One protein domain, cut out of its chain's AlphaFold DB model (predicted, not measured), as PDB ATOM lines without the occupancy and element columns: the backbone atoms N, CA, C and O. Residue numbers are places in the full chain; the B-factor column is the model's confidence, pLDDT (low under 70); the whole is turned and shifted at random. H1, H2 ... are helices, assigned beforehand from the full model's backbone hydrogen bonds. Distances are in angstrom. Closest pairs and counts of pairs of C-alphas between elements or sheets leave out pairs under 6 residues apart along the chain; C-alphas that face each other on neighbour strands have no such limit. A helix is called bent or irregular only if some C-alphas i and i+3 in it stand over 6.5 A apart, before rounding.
ATOM      1  N   TRP A 158       1.102  54.850  21.234       60.03
ATOM      2  CA  TRP A 158       0.500  56.010  20.552       60.03
ATOM      3  C   TRP A 158      -0.559  55.640  19.496       60.03
ATOM      4  O   TRP A 158      -1.551  56.354  19.377       60.03
ATOM      5  N   ARG A 159      -0.410  54.500  18.802       65.69
ATOM      6  CA  ARG A 159      -1.380  54.032  17.794       65.69
ATOM      7  C   ARG A 159      -2.769  53.734  18.369       65.69
ATOM      8  O   ARG A 159      -3.769  54.007  17.716       65.69
ATOM      9  N   TYR A 160      -2.856  53.289  19.624       68.00
ATOM     10  CA  TYR A 160      -4.139  53.053  20.307       68.00
ATOM     11  C   TYR A 160      -4.853  54.339  20.747       68.00
ATOM     12  O   TYR A 160      -5.943  54.267  21.299       68.00
ATOM     13  N   ARG A 161      -4.269  55.517  20.488       66.81
ATOM     14  CA  ARG A 161      -4.956  56.814  20.607       66.81
ATOM     15  C   ARG A 161      -5.741  57.193  19.342       66.81
ATOM     16  O   ARG A 161      -6.476  58.168  19.379       66.81
ATOM     17  N   ILE A 162      -5.526  56.469  18.239       69.19
ATOM     18  CA  ILE A 162      -6.125  56.725  16.916       69.19
ATOM     19  C   ILE A 162      -6.992  55.536  16.472       69.19
ATOM     20  O   ILE A 162      -7.984  55.722  15.781       69.19
ATOM     21  N   LEU A 163      -6.628  54.310  16.867       74.88
ATOM     22  CA  LEU A 163      -7.434  53.118  16.605       74.88
ATOM     23  C   LEU A 163      -8.698  53.079  17.479       74.88
ATOM     24  O   LEU A 163      -8.640  53.342  18.681       74.88
ATOM     25  N   ASP A 164      -9.806  52.639  16.883       83.31
ATOM     26  CA  ASP A 164     -11.097  52.424  17.541       83.31
ATOM     27  C   ASP A 164     -11.053  51.230  18.516       83.31
ATOM     28  O   ASP A 164     -11.400  50.094  18.172       83.31
ATOM     29  N   VAL A 165     -10.606  51.478  19.750       84.06
ATOM     30  CA  VAL A 165     -10.428  50.468  20.808       84.06
ATOM     31  C   VAL A 165     -11.570  50.508  21.830       84.06
ATOM     32  O   VAL A 165     -11.892  51.556  22.387       84.06
ATOM     33  N   LYS A 166     -12.145  49.340  22.142       88.19
ATOM     34  CA  LYS A 166     -13.158  49.164  23.192       88.19
ATOM     35  C   LYS A 166     -12.486  48.920  24.548       88.19
ATOM     36  O   LYS A 166     -12.316  47.780  24.990       88.19
ATOM     37  N   TRP A 167     -12.048  50.007  25.179       81.88
ATOM     38  CA  TRP A 167     -11.217  49.989  26.387       81.88
ATOM     39  C   TRP A 167     -11.831  49.261  27.585       81.88
ATOM     40  O   TRP A 167     -11.089  48.667  28.363       81.88
ATOM     41  N   GLU A 168     -13.154  49.226  27.721       81.88
ATOM     42  CA  GLU A 168     -13.832  48.538  28.826       81.88
ATOM     43  C   GLU A 168     -13.539  47.031  28.819       81.88
ATOM     44  O   GLU A 168     -13.310  46.442  29.873       81.88
ATOM     45  N   ILE A 169     -13.452  46.420  27.630       82.56
ATOM     46  CA  ILE A 169     -13.069  45.009  27.467       82.56
ATOM     47  C   ILE A 169     -11.580  44.812  27.755       82.56
ATOM     48  O   ILE A 169     -11.201  43.835  28.397       82.56
ATOM     49  N   VAL A 170     -10.733  45.748  27.319       78.69
ATOM     50  CA  VAL A 170      -9.284  45.697  27.565       78.69
ATOM     51  C   VAL A 170      -8.990  45.762  29.068       78.69
ATOM     52  O   VAL A 170      -8.235  44.936  29.582       78.69
ATOM     53  N   PHE A 171      -9.624  46.680  29.801       78.56
ATOM     54  CA  PHE A 171      -9.461  46.798  31.251       78.56
ATOM     55  C   PHE A 171     -10.079  45.619  32.010       78.56
ATOM     56  O   PHE A 171      -9.421  45.085  32.906       78.56
ATOM     57  N   ALA A 172     -11.268  45.149  31.614       75.19
ATOM     58  CA  ALA A 172     -11.855  43.929  32.168       75.19
ATOM     59  C   ALA A 172     -10.908  42.729  31.994       75.19
ATOM     60  O   ALA A 172     -10.650  42.011  32.955       75.19
ATOM     61  N   TYR A 173     -10.290  42.567  30.822       83.25
ATOM     62  CA  TYR A 173      -9.306  41.518  30.548       83.25
ATOM     63  C   TYR A 173      -7.988  41.652  31.330       83.25
ATOM     64  O   TYR A 173      -7.434  40.634  31.759       83.25
ATOM     65  N   ILE A 174      -7.480  42.867  31.559       71.88
ATOM     66  CA  ILE A 174      -6.295  43.095  32.408       71.88
ATOM     67  C   ILE A 174      -6.602  42.743  33.870       71.88
ATOM     68  O   ILE A 174      -5.777  42.111  34.535       71.88
ATOM     69  N   GLY A 175      -7.790  43.114  34.359       69.25
ATOM     70  CA  GLY A 175      -8.278  42.766  35.696       69.25
ATOM     71  C   GLY A 175      -8.649  41.287  35.858       69.25
ATOM     72  O   GLY A 175      -8.541  40.756  36.968       69.25
ATOM     73  N   PHE A 176      -9.035  40.622  34.761       76.31
ATOM     74  CA  PHE A 176      -9.490  39.234  34.738       76.31
ATOM     75  C   PHE A 176      -8.418  38.284  35.269       76.31
ATOM     76  O   PHE A 176      -7.299  38.205  34.742       76.31
ATOM     77  N   GLN A 177      -8.800  37.541  36.299       70.06
ATOM     78  CA  GLN A 177      -7.995  36.533  36.966       70.06
ATOM     79  C   GLN A 177      -8.686  35.189  36.772       70.06
ATOM     80  O   GLN A 177      -9.894  35.081  36.957       70.06
ATOM     81  N   ILE A 178      -7.909  34.181  36.389       65.56
ATOM     82  CA  ILE A 178      -8.335  32.793  36.533       65.56
ATOM     83  C   ILE A 178      -8.007  32.436  37.980       65.56
ATOM     84  O   ILE A 178      -6.828  32.438  38.345       65.56
ATOM     85  N   GLU A 179      -9.027  32.206  38.801       57.09
ATOM     86  CA  GLU A 179      -8.829  31.672  40.148       57.09
ATOM     87  C   GLU A 179      -8.185  30.284  40.033       57.09
ATOM     88  O   GLU A 179      -8.666  29.420  39.301       57.09
ATOM     89  N   GLY A 180      -7.052  30.101  40.711       53.16
ATOM     90  CA  GLY A 180      -6.575  28.775  41.094       53.16
ATOM     91  C   GLY A 180      -7.152  28.415  42.463       53.16
ATOM     92  O   GLY A 180      -7.560  29.312  43.201       53.16
ATOM     93  N   ASP A 181      -7.137  27.130  42.817       41.06
ATOM     94  CA  ASP A 181      -7.822  26.545  43.989       41.06
ATOM     95  C   ASP A 181      -7.349  27.038  45.384       41.06
ATOM     96  O   ASP A 181      -7.692  26.447  46.407       41.06
ATOM     97  N   THR A 182      -6.553  28.107  45.464       40.69
ATOM     98  CA  THR A 182      -6.008  28.680  46.706       40.69
ATOM     99  C   THR A 182      -6.076  30.213  46.719       40.69
ATOM    100  O   THR A 182      -5.068  30.925  46.732       40.69
ATOM    101  N   THR A 183      -7.295  30.750  46.767       43.78
ATOM    102  CA  THR A 183      -7.526  32.151  47.155       43.78
ATOM    103  C   THR A 183      -7.021  32.422  48.590       43.78
ATOM    104  O   THR A 183      -6.868  31.498  49.384       43.78
ATOM    105  N   PHE A 184      -6.739  33.700  48.906       39.31
ATOM    106  CA  PHE A 184      -6.220  34.274  50.180       39.31
ATOM    107  C   PHE A 184      -4.726  34.637  50.300       39.31
ATOM    108  O   PHE A 184      -4.357  35.272  51.288       39.31
ATOM    109  N   LYS A 185      -3.866  34.384  49.305       41.44
ATOM    110  CA  LYS A 185      -2.541  35.044  49.213       41.44
ATOM    111  C   LYS A 185      -2.277  35.566  47.802       41.44
ATOM    112  O   LYS A 185      -2.821  35.050  46.830       41.44
ATOM    113  N   THR A 186      -1.439  36.596  47.682       45.53
ATOM    114  CA  THR A 186      -0.931  37.118  46.404       45.53
ATOM    115  C   THR A 186      -0.046  36.075  45.725       45.53
ATOM    116  O   THR A 186       1.174  36.070  45.873       45.53
ATOM    117  N   ASP A 187      -0.669  35.167  44.978       56.03
ATOM    118  CA  ASP A 187       0.045  34.115  44.266       56.03
ATOM    119  C   ASP A 187       0.975  34.713  43.192       56.03
ATOM    120  O   ASP A 187       0.566  35.489  42.317       56.03
ATOM    121  N   ASN A 188       2.242  34.293  43.229       56.66
ATOM    122  CA  ASN A 188       3.242  34.560  42.199       56.66
ATOM    123  C   ASN A 188       2.734  34.211  40.788       56.66
ATOM    124  O   ASN A 188       3.122  34.868  39.816       56.66
ATOM    125  N   PHE A 189       1.845  33.227  40.648       59.78
ATOM    126  CA  PHE A 189       1.151  32.902  39.403       59.78
ATOM    127  C   PHE A 189       0.257  34.047  38.905       59.78
ATOM    128  O   PHE A 189       0.383  34.445  37.744       59.78
ATOM    129  N   ILE A 190      -0.589  34.624  39.765       59.72
ATOM    130  CA  ILE A 190      -1.484  35.743  39.424       59.72
ATOM    131  C   ILE A 190      -0.661  36.982  39.054       59.72
ATOM    132  O   ILE A 190      -0.899  37.604  38.013       59.72
ATOM    133  N   CYS A 191       0.364  37.302  39.849       60.22
ATOM    134  CA  CYS A 191       1.299  38.392  39.559       60.22
ATOM    135  C   CYS A 191       2.009  38.187  38.209       60.22
ATOM    136  O   CYS A 191       2.106  39.117  37.404       60.22
ATOM    137  N   LYS A 192       2.434  36.957  37.902       65.31
ATOM    138  CA  LYS A 192       3.046  36.589  36.616       65.31
ATOM    139  C   LYS A 192       2.064  36.684  35.446       65.31
ATOM    140  O   LYS A 192       2.459  37.172  34.388       65.31
ATOM    141  N   GLN A 193       0.802  36.279  35.613       66.50
ATOM    142  CA  GLN A 193      -0.226  36.453  34.583       66.50
ATOM    143  C   GLN A 193      -0.470  37.937  34.284       66.50
ATOM    144  O   GLN A 193      -0.349  38.344  33.127       66.50
ATOM    145  N   LYS A 194      -0.735  38.757  35.311       64.88
ATOM    146  CA  LYS A 194      -0.939  40.212  35.163       64.88
ATOM    147  C   LYS A 194       0.270  40.879  34.506       64.88
ATOM    148  O   LYS A 194       0.103  41.608  33.530       64.88
ATOM    149  N   ARG A 195       1.490  40.543  34.944       65.62
ATOM    150  CA  ARG A 195       2.736  40.996  34.309       65.62
ATOM    151  C   ARG A 195       2.795  40.622  32.826       65.62
ATOM    152  O   ARG A 195       3.108  41.486  32.018       65.62
ATOM    153  N   MET A 196       2.470  39.386  32.442       68.69
ATOM    154  CA  MET A 196       2.477  38.979  31.029       68.69
ATOM    155  C   MET A 196       1.420  39.712  30.187       68.69
ATOM    156  O   MET A 196       1.716  40.060  29.043       68.69
ATOM    157  N   LYS A 197       0.219  39.970  30.730       73.12
ATOM    158  CA  LYS A 197      -0.819  40.780  30.062       73.12
ATOM    159  C   LYS A 197      -0.318  42.206  29.816       73.12
ATOM    160  O   LYS A 197      -0.339  42.673  28.680       73.12
ATOM    161  N   ILE A 198       0.222  42.849  30.855       66.25
ATOM    162  CA  ILE A 198       0.795  44.200  30.775       66.25
ATOM    163  C   ILE A 198       1.960  44.232  29.781       66.25
ATOM    164  O   ILE A 198       1.913  45.017  28.844       66.25
ATOM    165  N   GLN A 199       2.958  43.352  29.909       63.66
ATOM    166  CA  GLN A 199       4.143  43.327  29.037       63.66
ATOM    167  C   GLN A 199       3.812  43.120  27.555       63.66
ATOM    168  O   GLN A 199       4.515  43.654  26.703       63.66
ATOM    169  N   ARG A 200       2.741  42.387  27.223       70.50
ATOM    170  CA  ARG A 200       2.234  42.322  25.844       70.50
ATOM    171  C   ARG A 200       1.642  43.652  25.391       70.50
ATOM    172  O   ARG A 200       1.981  44.110  24.303       70.50
ATOM    173  N   LEU A 201       0.801  44.268  26.222       69.19
ATOM    174  CA  LEU A 201       0.164  45.549  25.927       69.19
ATOM    175  C   LEU A 201       1.186  46.683  25.770       69.19
ATOM    176  O   LEU A 201       1.044  47.478  24.853       69.19
ATOM    177  N   ILE A 202       2.223  46.751  26.614       62.56
ATOM    178  CA  ILE A 202       3.333  47.726  26.501       62.56
ATOM    179  C   ILE A 202       4.472  47.258  25.577       62.56
ATOM    180  O   ILE A 202       5.539  47.866  25.546       62.56
ATOM    181  N   GLU A 203       4.225  46.190  24.816       64.81
ATOM    182  CA  GLU A 203       5.059  45.664  23.733       64.81
ATOM    183  C   GLU A 203       6.466  45.142  24.104       64.81
ATOM    184  O   GLU A 203       7.255  44.860  23.207       64.81
ATOM    185  N   GLU A 204       6.766  44.917  25.387       55.62
ATOM    186  CA  GLU A 204       8.077  44.482  25.923       55.62
ATOM    187  C   GLU A 204       8.458  43.011  25.639       55.62
ATOM    188  O   GLU A 204       9.335  42.439  26.291       55.62
ATOM    189  N   ILE A 205       7.785  42.345  24.700       59.84
ATOM    190  CA  ILE A 205       8.047  40.939  24.371       59.84
ATOM    191  C   ILE A 205       8.704  40.850  22.985       59.84
ATOM    192  O   ILE A 205       8.032  41.153  21.998       59.84
ATOM    193  N   PRO A 206       9.941  40.318  22.855       58.72
ATOM    194  CA  PRO A 206      10.668  40.272  21.576       58.72
ATOM    195  C   PRO A 206       9.917  39.577  20.430       58.72
ATOM    196  O   PRO A 206      10.057  39.931  19.263       58.72
ATOM    197  N   THR A 207       9.068  38.593  20.745       64.62
ATOM    198  CA  THR A 207       8.188  37.947  19.759       64.62
ATOM    199  C   THR A 207       7.169  38.929  19.166       64.62
ATOM    200  O   THR A 207       6.934  38.901  17.965       64.62
ATOM    201  N   ILE A 208       6.611  39.834  19.979       64.62
ATOM    202  CA  ILE A 208       5.667  40.874  19.543       64.62
ATOM    203  C   ILE A 208       6.389  41.969  18.742       64.62
ATOM    204  O   ILE A 208       5.838  42.478  17.770       64.62
ATOM    205  N   GLU A 209       7.632  42.306  19.094       62.88
ATOM    206  CA  GLU A 209       8.471  43.222  18.308       62.88
ATOM    207  C   GLU A 209       8.788  42.665  16.917       62.88
ATOM    208  O   GLU A 209       8.618  43.367  15.922       62.88
ATOM    209  N   GLN A 210       9.156  41.386  16.818       64.19
ATOM    210  CA  GLN A 210       9.384  40.740  15.525       64.19
ATOM    211  C   GLN A 210       8.095  40.672  14.685       64.19
ATOM    212  O   GLN A 210       8.149  40.904  13.480       64.19
ATOM    213  N   MET A 211       6.934  40.436  15.309       65.12
ATOM    214  CA  MET A 211       5.619  40.467  14.643       65.12
ATOM    215  C   MET A 211       5.170  41.878  14.218       65.12
ATOM    216  O   MET A 211       4.255  41.994  13.408       65.12
ATOM    217  N   LYS A 212       5.796  42.950  14.725       63.19
ATOM    218  CA  LYS A 212       5.515  44.341  14.324       63.19
ATOM    219  C   LYS A 212       6.262  44.797  13.068       63.19
ATOM    220  O   LYS A 212       5.851  45.787  12.473       63.19
ATOM    221  N   LYS A 213       7.319  44.096  12.630       64.50
ATOM    222  CA  LYS A 213       8.150  44.497  11.471       64.50
ATOM    223  C   LYS A 213       7.407  44.516  10.119       64.50
ATOM    224  O   LYS A 213       7.999  44.893   9.116       64.50
ATOM    225  N   SER A 214       6.131  44.133  10.096       54.41
ATOM    226  CA  SER A 214       5.239  44.130   8.933       54.41
ATOM    227  C   SER A 214       4.056  45.115   9.019       54.41
ATOM    228  O   SER A 214       3.181  45.058   8.157       54.41
ATOM    229  N   SER A 215       3.944  45.967  10.052       55.50
ATOM    230  CA  SER A 215       2.658  46.632  10.346       55.50
ATOM    231  C   SER A 215       2.392  47.960   9.620       55.50
ATOM    232  O   SER A 215       3.064  48.957   9.882       55.50
ATOM    233  N   ASP A 216       1.312  47.970   8.831       60.94
ATOM    234  CA  ASP A 216       0.529  49.140   8.389       60.94
ATOM    235  C   ASP A 216      -0.182  49.835   9.584       60.94
ATOM    236  O   ASP A 216      -0.318  49.261  10.669       60.94
ATOM    237  N   ASN A 217      -0.698  51.051   9.388       66.12
ATOM    238  CA  ASN A 217      -1.377  51.883  10.400       66.12
ATOM    239  C   ASN A 217      -2.793  51.399  10.797       66.12
ATOM    240  O   ASN A 217      -3.541  52.137  11.440       66.12
ATOM    241  N   LYS A 218      -3.188  50.174  10.431       75.00
ATOM    242  CA  LYS A 218      -4.521  49.607  10.704       75.00
ATOM    243  C   LYS A 218      -4.491  48.571  11.831       75.00
ATOM    244  O   LYS A 218      -3.493  47.872  12.025       75.00
ATOM    245  N   PHE A 219      -5.618  48.432  12.536       79.25
ATOM    246  CA  PHE A 219      -5.817  47.346  13.498       79.25
ATOM    247  C   PHE A 219      -5.633  45.991  12.801       79.25
ATOM    248  O   PHE A 219      -6.177  45.757  11.723       79.25
ATOM    249  N   ASN A 220      -4.867  45.097  13.415       81.81
ATOM    250  CA  ASN A 220      -4.539  43.781  12.868       81.81
ATOM    251  C   ASN A 220      -4.518  42.721  13.985       81.81
ATOM    252  O   ASN A 220      -4.638  43.025  15.170       81.81
ATOM    253  N   PHE A 221      -4.336  41.449  13.627       83.12
ATOM    254  CA  PHE A 221      -4.382  40.353  14.601       83.12
ATOM    255  C   PHE A 221      -3.303  40.445  15.704       83.12
ATOM    256  O   PHE A 221      -3.516  39.949  16.809       83.12
ATOM    257  N   VAL A 222      -2.178  41.136  15.467       82.12
ATOM    258  CA  VAL A 222      -1.152  41.371  16.501       82.12
ATOM    259  C   VAL A 222      -1.681  42.294  17.605       82.12
ATOM    260  O   VAL A 222      -1.305  42.128  18.762       82.12
ATOM    261  N   ASP A 223      -2.586  43.225  17.294       82.44
ATOM    262  CA  ASP A 223      -3.266  44.060  18.293       82.44
ATOM    263  C   ASP A 223      -4.156  43.224  19.220       82.44
ATOM    264  O   ASP A 223      -4.090  43.360  20.443       82.44
ATOM    265  N   LEU A 224      -4.894  42.273  18.649       87.44
ATOM    266  CA  LEU A 224      -5.733  41.352  19.412       87.44
ATOM    267  C   LEU A 224      -4.889  40.419  20.307       87.44
ATOM    268  O   LEU A 224      -5.206  40.231  21.479       87.44
ATOM    269  N   ILE A 225      -3.745  39.925  19.811       84.62
ATOM    270  CA  ILE A 225      -2.765  39.134  20.588       84.62
ATOM    271  C   ILE A 225      -2.176  39.915  21.779       84.62
ATOM    272  O   ILE A 225      -1.828  39.313  22.807       84.62
ATOM    273  N   LYS A 226      -2.048  41.244  21.660       78.75
ATOM    274  CA  LYS A 226      -1.596  42.127  22.748       78.75
ATOM    275  C   LYS A 226      -2.664  42.370  23.821       78.75
ATOM    276  O   LYS A 226      -2.337  42.935  24.860       78.75
ATOM    277  N   GLY A 227      -3.907  41.940  23.593       83.81
ATOM    278  CA  GLY A 227      -5.039  42.197  24.483       83.81
ATOM    279  C   GLY A 227      -5.851  43.444  24.125       83.81
ATOM    280  O   GLY A 227      -6.617  43.909  24.964       83.81
ATOM    281  N   VAL A 228      -5.689  44.010  22.923       86.75
ATOM    282  CA  VAL A 228      -6.449  45.188  22.472       86.75
ATOM    283  C   VAL A 228      -7.693  44.742  21.707       86.75
ATOM    284  O   VAL A 228      -7.595  43.995  20.738       86.75
ATOM    285  N   PHE A 229      -8.868  45.217  22.124       87.94
ATOM    286  CA  PHE A 229     -10.152  44.830  21.535       87.94
ATOM    287  C   PHE A 229     -10.702  45.938  20.622       87.94
ATOM    288  O   PHE A 229     -10.847  47.067  21.096       87.94
ATOM    289  N   PRO A 230     -11.029  45.676  19.344       91.56
ATOM    290  CA  PRO A 230     -11.524  46.708  18.439       91.56
ATOM    291  C   PRO A 230     -13.038  46.922  18.604       91.56
ATOM    292  O   PRO A 230     -13.796  45.965  18.793       91.56
ATOM    293  N   ILE A 231     -13.502  48.166  18.460       88.88
ATOM    294  CA  ILE A 231     -14.935  48.520  18.528       88.88
ATOM    295  C   ILE A 231     -15.742  47.770  17.456       88.88
ATOM    296  O   ILE A 231     -16.866  47.347  17.710       88.88
ATOM    297  N   GLN A 232     -15.150  47.516  16.288       89.88
ATOM    298  CA  GLN A 232     -15.771  46.748  15.201       89.88
ATOM    299  C   GLN A 232     -16.173  45.328  15.642       89.88
ATOM    300  O   GLN A 232     -17.280  44.881  15.345       89.88
ATOM    301  N   LEU A 233     -15.318  44.638  16.411       91.25
ATOM    302  CA  LEU A 233     -15.617  43.303  16.945       91.25
ATOM    303  C   LEU A 233     -16.650  43.363  18.078       91.25
ATOM    304  O   LEU A 233     -17.515  42.495  18.163       91.25
ATOM    305  N   TYR A 234     -16.601  44.402  18.917       91.50
ATOM    306  CA  TYR A 234     -17.618  44.646  19.945       91.50
ATOM    307  C   TYR A 234     -19.012  44.843  19.321       91.50
ATOM    308  O   TYR A 234     -19.964  44.178  19.727       91.50
ATOM    309  N   ASN A 235     -19.115  45.671  18.276       91.25
ATOM    310  CA  ASN A 235     -20.357  45.904  17.536       91.25
ATOM    311  C   ASN A 235     -20.856  44.628  16.839       91.25
ATOM    312  O   ASN A 235     -22.046  44.327  16.891       91.25
ATOM    313  N   PHE A 236     -19.954  43.844  16.236       91.81
ATOM    314  CA  PHE A 236     -20.290  42.554  15.628       91.81
ATOM    315  C   PHE A 236     -20.882  41.573  16.652       91.81
ATOM    316  O   PHE A 236     -21.961  41.026  16.425       91.81
ATOM    317  N   ILE A 237     -20.255  41.415  17.821       90.94
ATOM    318  CA  ILE A 237     -20.794  40.580  18.907       90.94
ATOM    319  C   ILE A 237     -22.153  41.116  19.390       90.94
ATOM    320  O   ILE A 237     -23.080  40.334  19.598       90.94
ATOM    321  N   GLY A 238     -22.308  42.439  19.513       90.19
ATOM    322  CA  GLY A 238     -23.585  43.071  19.856       90.19
ATOM    323  C   GLY A 238     -24.696  42.816  18.833       90.19
ATOM    324  O   GLY A 238     -25.847  42.630  19.223       90.19
ATOM    325  N   SER A 239     -24.362  42.726  17.541       89.62
ATOM    326  CA  SER A 239     -25.322  42.370  16.484       89.62
ATOM    327  C   SER A 239     -25.798  40.913  16.569       89.62
ATOM    328  O   SER A 239     -26.952  40.637  16.256       89.62
ATOM    329  N   ILE A 240     -24.951  40.000  17.062       88.56
ATOM    330  CA  ILE A 240     -25.289  38.580  17.257       88.56
ATOM    331  C   ILE A 240     -26.114  38.369  18.535       88.56
ATOM    332  O   ILE A 240     -27.059  37.586  18.541       88.56
ATOM    333  N   LEU A 241     -25.754  39.044  19.633       84.38
ATOM    334  CA  LEU A 241     -26.358  38.833  20.959       84.38
ATOM    335  C   LEU A 241     -27.561  39.741  21.268       84.38
ATOM    336  O   LEU A 241     -28.222  39.554  22.294       84.38
ATOM    337  N   GLY A 242     -27.825  40.735  20.420       77.94
ATOM    338  CA  GLY A 242     -28.770  41.814  20.690       77.94
ATOM    339  C   GLY A 242     -28.159  42.909  21.576       77.94
ATOM    340  O   GLY A 242     -27.541  42.648  22.610       77.94
ATOM    341  N   ILE A 243     -28.377  44.164  21.176       64.50
ATOM    342  CA  ILE A 243     -27.688  45.365  21.695       64.50
ATOM    343  C   ILE A 243     -27.907  45.593  23.211       64.50
ATOM    344  O   ILE A 243     -27.097  46.234  23.875       64.50
ATOM    345  N   ASN A 244     -28.953  45.008  23.798       67.94
ATOM    346  CA  ASN A 244     -29.394  45.291  25.169       67.94
ATOM    347  C   ASN A 244     -28.520  44.661  26.282       67.94
ATOM    348  O   ASN A 244     -28.791  44.880  27.459       67.94
ATOM    349  N   ASN A 245     -27.489  43.869  25.954       76.81
ATOM    350  CA  ASN A 245     -26.706  43.079  26.922       76.81
ATOM    351  C   ASN A 245     -25.219  43.491  27.017       76.81
ATOM    352  O   ASN A 245     -24.328  42.639  26.988       76.81
ATOM    353  N   ASN A 246     -24.929  44.787  27.186       83.06
ATOM    354  CA  ASN A 246     -23.557  45.323  27.262       83.06
ATOM    355  C   ASN A 246     -22.609  44.553  28.201       83.06
ATOM    356  O   ASN A 246     -21.477  44.269  27.812       83.06
ATOM    357  N   LEU A 247     -23.069  44.153  29.392       86.75
ATOM    358  CA  LEU A 247     -22.259  43.369  30.335       86.75
ATOM    359  C   LEU A 247     -21.860  41.995  29.772       86.75
ATOM    360  O   LEU A 247     -20.696  41.617  29.876       86.75
ATOM    361  N   LYS A 248     -22.778  41.279  29.103       87.94
ATOM    362  CA  LYS A 248     -22.483  39.971  28.486       87.94
ATOM    363  C   LYS A 248     -21.521  40.103  27.307       87.94
ATOM    364  O   LYS A 248     -20.674  39.238  27.111       87.94
ATOM    365  N   ILE A 249     -21.621  41.191  26.538       89.88
ATOM    366  CA  ILE A 249     -20.677  41.484  25.449       89.88
ATOM    367  C   ILE A 249     -19.275  41.742  26.026       89.88
ATOM    368  O   ILE A 249     -18.292  41.237  25.483       89.88
ATOM    369  N   ILE A 250     -19.169  42.468  27.147       89.31
ATOM    370  CA  ILE A 250     -17.887  42.714  27.826       89.31
ATOM    371  C   ILE A 250     -17.299  41.417  28.397       89.31
ATOM    372  O   ILE A 250     -16.108  41.149  28.219       89.31
ATOM    373  N   GLU A 251     -18.121  40.585  29.035       90.31
ATOM    374  CA  GLU A 251     -17.721  39.281  29.570       90.31
ATOM    375  C   GLU A 251     -17.232  38.337  28.458       90.31
ATOM    376  O   GLU A 251     -16.162  37.733  28.573       90.31
ATOM    377  N   LEU A 252     -17.963  38.252  27.342       92.62
ATOM    378  CA  LEU A 252     -17.574  37.442  26.189       92.62
ATOM    379  C   LEU A 252     -16.295  37.974  25.528       92.62
ATOM    380  O   LEU A 252     -15.392  37.191  25.248       92.62
ATOM    381  N   GLY A 253     -16.167  39.290  25.337       93.25
ATOM    382  CA  GLY A 253     -14.938  39.908  24.826       93.25
ATOM    383  C   GLY A 253     -13.725  39.638  25.723       93.25
ATOM    384  O   GLY A 253     -12.642  39.320  25.231       93.25
ATOM    385  N   THR A 254     -13.926  39.661  27.041       91.12
ATOM    386  CA  THR A 254     -12.908  39.310  28.043       91.12
ATOM    387  C   THR A 254     -12.481  37.845  27.920       91.12
ATOM    388  O   THR A 254     -11.283  37.550  27.880       91.12
ATOM    389  N   LYS A 255     -13.446  36.925  27.781       92.38
ATOM    390  CA  LYS A 255     -13.200  35.492  27.545       92.38
ATOM    391  C   LYS A 255     -12.484  35.236  26.212       92.38
ATOM    392  O   LYS A 255     -11.570  34.418  26.176       92.38
ATOM    393  N   ILE A 256     -12.819  35.974  25.149       93.56
ATOM    394  CA  ILE A 256     -12.129  35.914  23.846       93.56
ATOM    395  C   ILE A 256     -10.658  36.329  23.985       93.56
ATOM    396  O   ILE A 256      -9.777  35.606  23.517       93.56
ATOM    397  N   LEU A 257     -10.361  37.448  24.657       92.31
ATOM    398  CA  LEU A 257      -8.973  37.877  24.879       92.31
ATOM    399  C   LEU A 257      -8.181  36.875  25.728       92.31
ATOM    400  O   LEU A 257      -7.011  36.620  25.437       92.31
ATOM    401  N   GLN A 258      -8.812  36.266  26.735       90.25
ATOM    402  CA  GLN A 258      -8.184  35.219  27.542       90.25
ATOM    403  C   GLN A 258      -7.893  33.955  26.718       90.25
ATOM    404  O   GLN A 258      -6.768  33.460  26.746       90.25
ATOM    405  N   TYR A 259      -8.840  33.493  25.900       92.81
ATOM    406  CA  TYR A 259      -8.621  32.375  24.980       92.81
ATOM    407  C   TYR A 259      -7.452  32.641  24.015       92.81
ATOM    408  O   TYR A 259      -6.540  31.823  23.892       92.81
ATOM    409  N   ILE A 260      -7.409  33.824  23.391       90.69
ATOM    410  CA  ILE A 260      -6.323  34.221  22.478       90.69
ATOM    411  C   ILE A 260      -4.975  34.300  23.207       90.69
ATOM    412  O   ILE A 260      -3.943  33.915  22.648       90.69
ATOM    413  N   MET A 261      -4.955  34.767  24.456       85.12
ATOM    414  CA  MET A 261      -3.760  34.795  25.302       85.12
ATOM    415  C   MET A 261      -3.193  33.391  25.530       85.12
ATOM    416  O   MET A 261      -1.985  33.188  25.336       85.12
ATOM    417  N   ASP A 262      -4.056  32.444  25.897       87.62
ATOM    418  CA  ASP A 262      -3.685  31.067  26.218       87.62
ATOM    419  C   ASP A 262      -3.297  30.265  24.972       87.62
ATOM    420  O   ASP A 262      -2.244  29.623  24.973       87.62
ATOM    421  N   GLU A 263      -4.020  30.403  23.860       90.31
ATOM    422  CA  GLU A 263      -3.639  29.798  22.578       90.31
ATOM    423  C   GLU A 263      -2.328  30.387  22.033       90.31
ATOM    424  O   GLU A 263      -1.429  29.639  21.647       90.31
ATOM    425  N   THR A 264      -2.122  31.710  22.109       85.31
ATOM    426  CA  THR A 264      -0.820  32.325  21.767       85.31
ATOM    427  C   THR A 264       0.296  31.776  22.657       85.31
ATOM    428  O   THR A 264       1.412  31.515  22.199       85.31
ATOM    429  N   LYS A 265       0.034  31.605  23.957       82.69
ATOM    430  CA  LYS A 265       1.015  31.065  24.903       82.69
ATOM    431  C   LYS A 265       1.364  29.613  24.550       82.69
ATOM    432  O   LYS A 265       2.545  29.273  24.512       82.69
ATOM    433  N   LYS A 266       0.360  28.793  24.244       86.56
ATOM    434  CA  LYS A 266       0.469  27.370  23.898       86.56
ATOM    435  C   LYS A 266       1.142  27.124  22.547       86.56
ATOM    436  O   LYS A 266       2.052  26.307  22.478       86.56
ATOM    437  N   HIS A 267       0.750  27.851  21.501       85.88
ATOM    438  CA  HIS A 267       1.186  27.590  20.123       85.88
ATOM    439  C   HIS A 267       2.351  28.461  19.636       85.88
ATOM    440  O   HIS A 267       3.068  28.048  18.728       85.88
ATOM    441  N   ILE A 268       2.583  29.635  20.233       82.38
ATOM    442  CA  ILE A 268       3.665  30.546  19.817       82.38
ATOM    443  C   ILE A 268       4.735  30.655  20.907       82.38
ATOM    444  O   ILE A 268       5.914  30.422  20.639       82.38
ATOM    445  N   TRP A 269       4.352  30.977  22.147       75.75
ATOM    446  CA  TRP A 269       5.329  31.262  23.207       75.75
ATOM    447  C   TRP A 269       6.091  30.018  23.677       75.75
ATOM    448  O   TRP A 269       7.321  30.034  23.674       75.75
ATOM    449  N   LEU A 270       5.393  28.938  24.048       80.25
ATOM    450  CA  LEU A 270       6.038  27.711  24.529       80.25
ATOM    451  C   LEU A 270       6.948  27.071  23.460       80.25
ATOM    452  O   LEU A 270       8.118  26.856  23.773       80.25
ATOM    453  N   PRO A 271       6.533  26.874  22.189       84.62
ATOM    454  CA  PRO A 271       7.419  26.318  21.163       84.62
ATOM    455  C   PRO A 271       8.626  27.215  20.862       84.62
ATOM    456  O   PRO A 271       9.724  26.712  20.622       84.62
ATOM    457  N   ARG A 272       8.466  28.547  20.928       82.25
ATOM    458  CA  ARG A 272       9.589  29.495  20.835       82.25
ATOM    459  C   ARG A 272      10.548  29.354  22.016       82.25
ATOM    460  O   ARG A 272      11.756  29.424  21.810       82.25
ATOM    461  N   CYS A 273      10.043  29.155  23.232       75.69
ATOM    462  CA  CYS A 273      10.869  28.906  24.412       75.69
ATOM    463  C   CYS A 273      11.633  27.579  24.311       75.69
ATOM    464  O   CYS A 273      12.823  27.570  24.609       75.69
ATOM    465  N   GLU A 274      11.015  26.493  23.841       84.12
ATOM    466  CA  GLU A 274      11.723  25.217  23.644       84.12
ATOM    467  C   GLU A 274      12.780  25.307  22.534       84.12
ATOM    468  O   GLU A 274      13.920  24.897  22.747       84.12
ATOM    469  N   LYS A 275      12.467  25.935  21.388       80.81
ATOM    470  CA  LYS A 275      13.471  26.211  20.342       80.81
ATOM    471  C   LYS A 275      14.641  27.039  20.876       80.81
ATOM    472  O   LYS A 275      15.787  26.729  20.566       80.81
ATOM    473  N   LEU A 276      14.369  28.050  21.703       75.69
ATOM    474  CA  LEU A 276      15.416  28.863  22.316       75.69
ATOM    475  C   LEU A 276      16.295  28.040  23.273       75.69
ATOM    476  O   LEU A 276      17.510  28.151  23.181       75.69
ATOM    477  N   LYS A 277      15.726  27.153  24.104       78.38
ATOM    478  CA  LYS A 277      16.520  26.234  24.948       78.38
ATOM    479  C   LYS A 277      17.422  25.310  24.124       78.38
ATOM    480  O   LYS A 277      18.539  25.031  24.546       78.38
ATOM    481  N   ILE A 278      16.946  24.821  22.974       83.94
ATOM    482  CA  ILE A 278      17.742  23.975  22.066       83.94
ATOM    483  C   ILE A 278      18.905  24.779  21.477       83.94
ATOM    484  O   ILE A 278      20.040  24.316  21.516       83.94
ATOM    485  N   ILE A 279      18.639  25.996  20.990       74.69
ATOM    486  CA  ILE A 279      19.670  26.920  20.492       74.69
ATOM    487  C   ILE A 279      20.710  27.177  21.588       74.69
ATOM    488  O   ILE A 279      21.892  26.925  21.384       74.69
ATOM    489  N   GLU A 280      20.277  27.596  22.775       77.75
ATOM    490  CA  GLU A 280      21.155  27.872  23.914       77.75
ATOM    491  C   GLU A 280      22.010  26.654  24.289       77.75
ATOM    492  O   GLU A 280      23.219  26.792  24.452       77.75
ATOM    493  N   LYS A 281      21.420  25.450  24.334       84.19
ATOM    494  CA  LYS A 281      22.155  24.198  24.567       84.19
ATOM    495  C   LYS A 281      23.213  23.941  23.489       84.19
ATOM    496  O   LYS A 281      24.331  23.570  23.834       84.19
ATOM    497  N   ASN A 282      22.880  24.142  22.215       85.19
ATOM    498  CA  ASN A 282      23.796  23.914  21.093       85.19
ATOM    499  C   ASN A 282      24.968  24.911  21.079       85.19
ATOM    500  O   ASN A 282      26.075  24.535  20.714       85.19
ATOM    501  N   TYR A 283      24.742  26.154  21.515       80.00
ATOM    502  CA  TYR A 283      25.784  27.176  21.678       80.00
ATOM    503  C   TYR A 283      26.489  27.128  23.051       80.00
ATOM    504  O   TYR A 283      27.286  28.009  23.357       80.00
ATOM    505  N   GLY A 284      26.194  26.140  23.906       80.81
ATOM    506  CA  GLY A 284      26.769  26.026  25.257       80.81
ATOM    507  C   GLY A 284      26.326  27.112  26.253       80.81
ATOM    508  O   GLY A 284      26.837  27.161  27.372       80.81
ATOM    509  N   ILE A 285      25.362  27.959  25.873       72.38
ATOM    510  CA  ILE A 285      24.874  29.111  26.639       72.38
ATOM    511  C   ILE A 285      24.130  28.612  27.877       72.38
ATOM    512  O   ILE A 285      23.001  28.114  27.808       72.38
ATOM    513  N   ASN A 286      24.746  28.784  29.041       77.38
ATOM    514  CA  ASN A 286      24.167  28.391  30.318       77.38
ATOM    515  C   ASN A 286      23.493  29.588  31.028       77.38
ATOM    516  O   ASN A 286      23.470  30.719  30.542       77.38
ATOM    517  N   LYS A 287      22.901  29.353  32.209       65.69
ATOM    518  CA  LYS A 287      22.199  30.403  32.982       65.69
ATOM    519  C   LYS A 287      23.100  31.569  33.432       65.69
ATOM    520  O   LYS A 287      22.553  32.614  33.778       65.69
ATOM    521  N   LYS A 288      24.427  31.395  33.477       66.06
ATOM    522  CA  LYS A 288      25.393  32.460  33.793       66.06
ATOM    523  C   LYS A 288      25.646  33.346  32.572       66.06
ATOM    524  O   LYS A 288      25.643  34.559  32.714       66.06
ATOM    525  N   ASP A 289      25.755  32.767  31.375       61.22
ATOM    526  CA  ASP A 289      26.011  33.532  30.141       61.22
ATOM    527  C   ASP A 289      24.887  34.514  29.811       61.22
ATOM    528  O   ASP A 289      25.149  35.640  29.405       61.22
ATOM    529  N   LYS A 290      23.631  34.146  30.097       56.22
ATOM    530  CA  LYS A 290      22.462  35.036  29.942       56.22
ATOM    531  C   LYS A 290      22.460  36.269  30.858       56.22
ATOM    532  O   LYS A 290      21.499  37.034  30.820       56.22
ATOM    533  N   LYS A 291      23.466  36.421  31.724       53.53
ATOM    534  CA  LYS A 291      23.667  37.590  32.589       53.53
ATOM    535  C   LYS A 291      24.792  38.518  32.094       53.53
ATOM    536  O   LYS A 291      25.012  39.547  32.715       53.53
ATOM    537  N   ARG A 292      25.478  38.172  30.995       50.72
ATOM    538  CA  ARG A 292      26.555  38.967  30.377       50.72
ATOM    539  C   ARG A 292      25.991  40.024  29.410       50.72
ATOM    540  O   ARG A 292      24.953  39.797  28.790       50.72
TER     541      ARG A 292
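What this domain is: This is residues 158 to 292 of the 345 residues of a protein of Rhizophagus irregularis (strain DAOM 181602 / DAOM 197198 / MUCL 43194) (UniProt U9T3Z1). One long helix, H7, bent but running nearly straight, makes the longest axis, and shorter helices gather along its first arm, H7a: H6 makes a corner with its beginning, H2 crosses it and H5 packs on it farther along. H3 folds back beside H2 as a hairpin, while H7b runs on without helix neighbours. The printed part has 135 residues with seven named helices, H1 to H7 in order, and no named strand: all helix. It is loose, with a radius of gyration of the C-alphas of 17.7 A, and flat, spanning 59 by 45 by 24 A.

How they stand to each other: Start at the hub, H7, residues 246 to 282, assigned as one helix by its hydrogen bonds but bent: C-alphas 267 and 270 are 6.6 A apart. Its arms, H7a, residues 246 to 267, and H7b, residues 270 to 282, stand at a shallow tilt of 23 degrees. With residues 250 to 258 alone H7a touches H2, residues 167 to 175, the same way at a steep tilt of 57 degrees; the closest C-alphas, of Tyr 173 and Thr 254, are 4.9 A apart. With residues 246 to 253 alone it touches H6, residues 231 to 241, opposite ways at a steep tilt of 65 degrees; the closest C-alphas are those of Gly 238 and Ile 249, 6.5 A. With residues 257 to 264 alone it touches H5, residues 221 to 225, closest at the C-alphas of Ile 225 and Ile 260, 6.4 A. H3, residues 188 to 201, forms a hairpin with H2 at a shallow tilt of 28 degrees, touching it with residues 194 to 198 alone; look at the C-alphas of Ile 174 and Lys 197, the closest, 6.4 A. H4, residues 206 to 212, only just touches H5, with 3 pairs of C-alphas within 8 A; the closest are those of Met 211 and Val 222, 7.1 A. H1, residues 158 to 161, and H7b touch no helix. Every O i to N i+4 pair is within hydrogen-bond range in H2 to H6, H7a and H7b; H1 is too short for such a pair.

Where its parts are: Find C-alpha 246 at (-23.557, 45.323, 27.262); from there H7a runs 31.3 A, and H7b, 18.5 A long, ends at C-alpha 282 at (23.796, 23.914, 21.093). H3 is 19.9 A long, H6 15.2 A and H2 12.1 A. H1 begins at C-alpha 158, (0.500, 56.010, 20.552).

The domain as a whole: The C-alphas farthest apart, of Asn 244 and Gly 284, are 59.4 A apart. The printed part has no cut; the link from H2 to H3 is long, and residues 181 to 188 stand free. The mean pLDDT of the printed part is 74.7, with 52 residues under 70, among them 178 to 196 and 201 to 217.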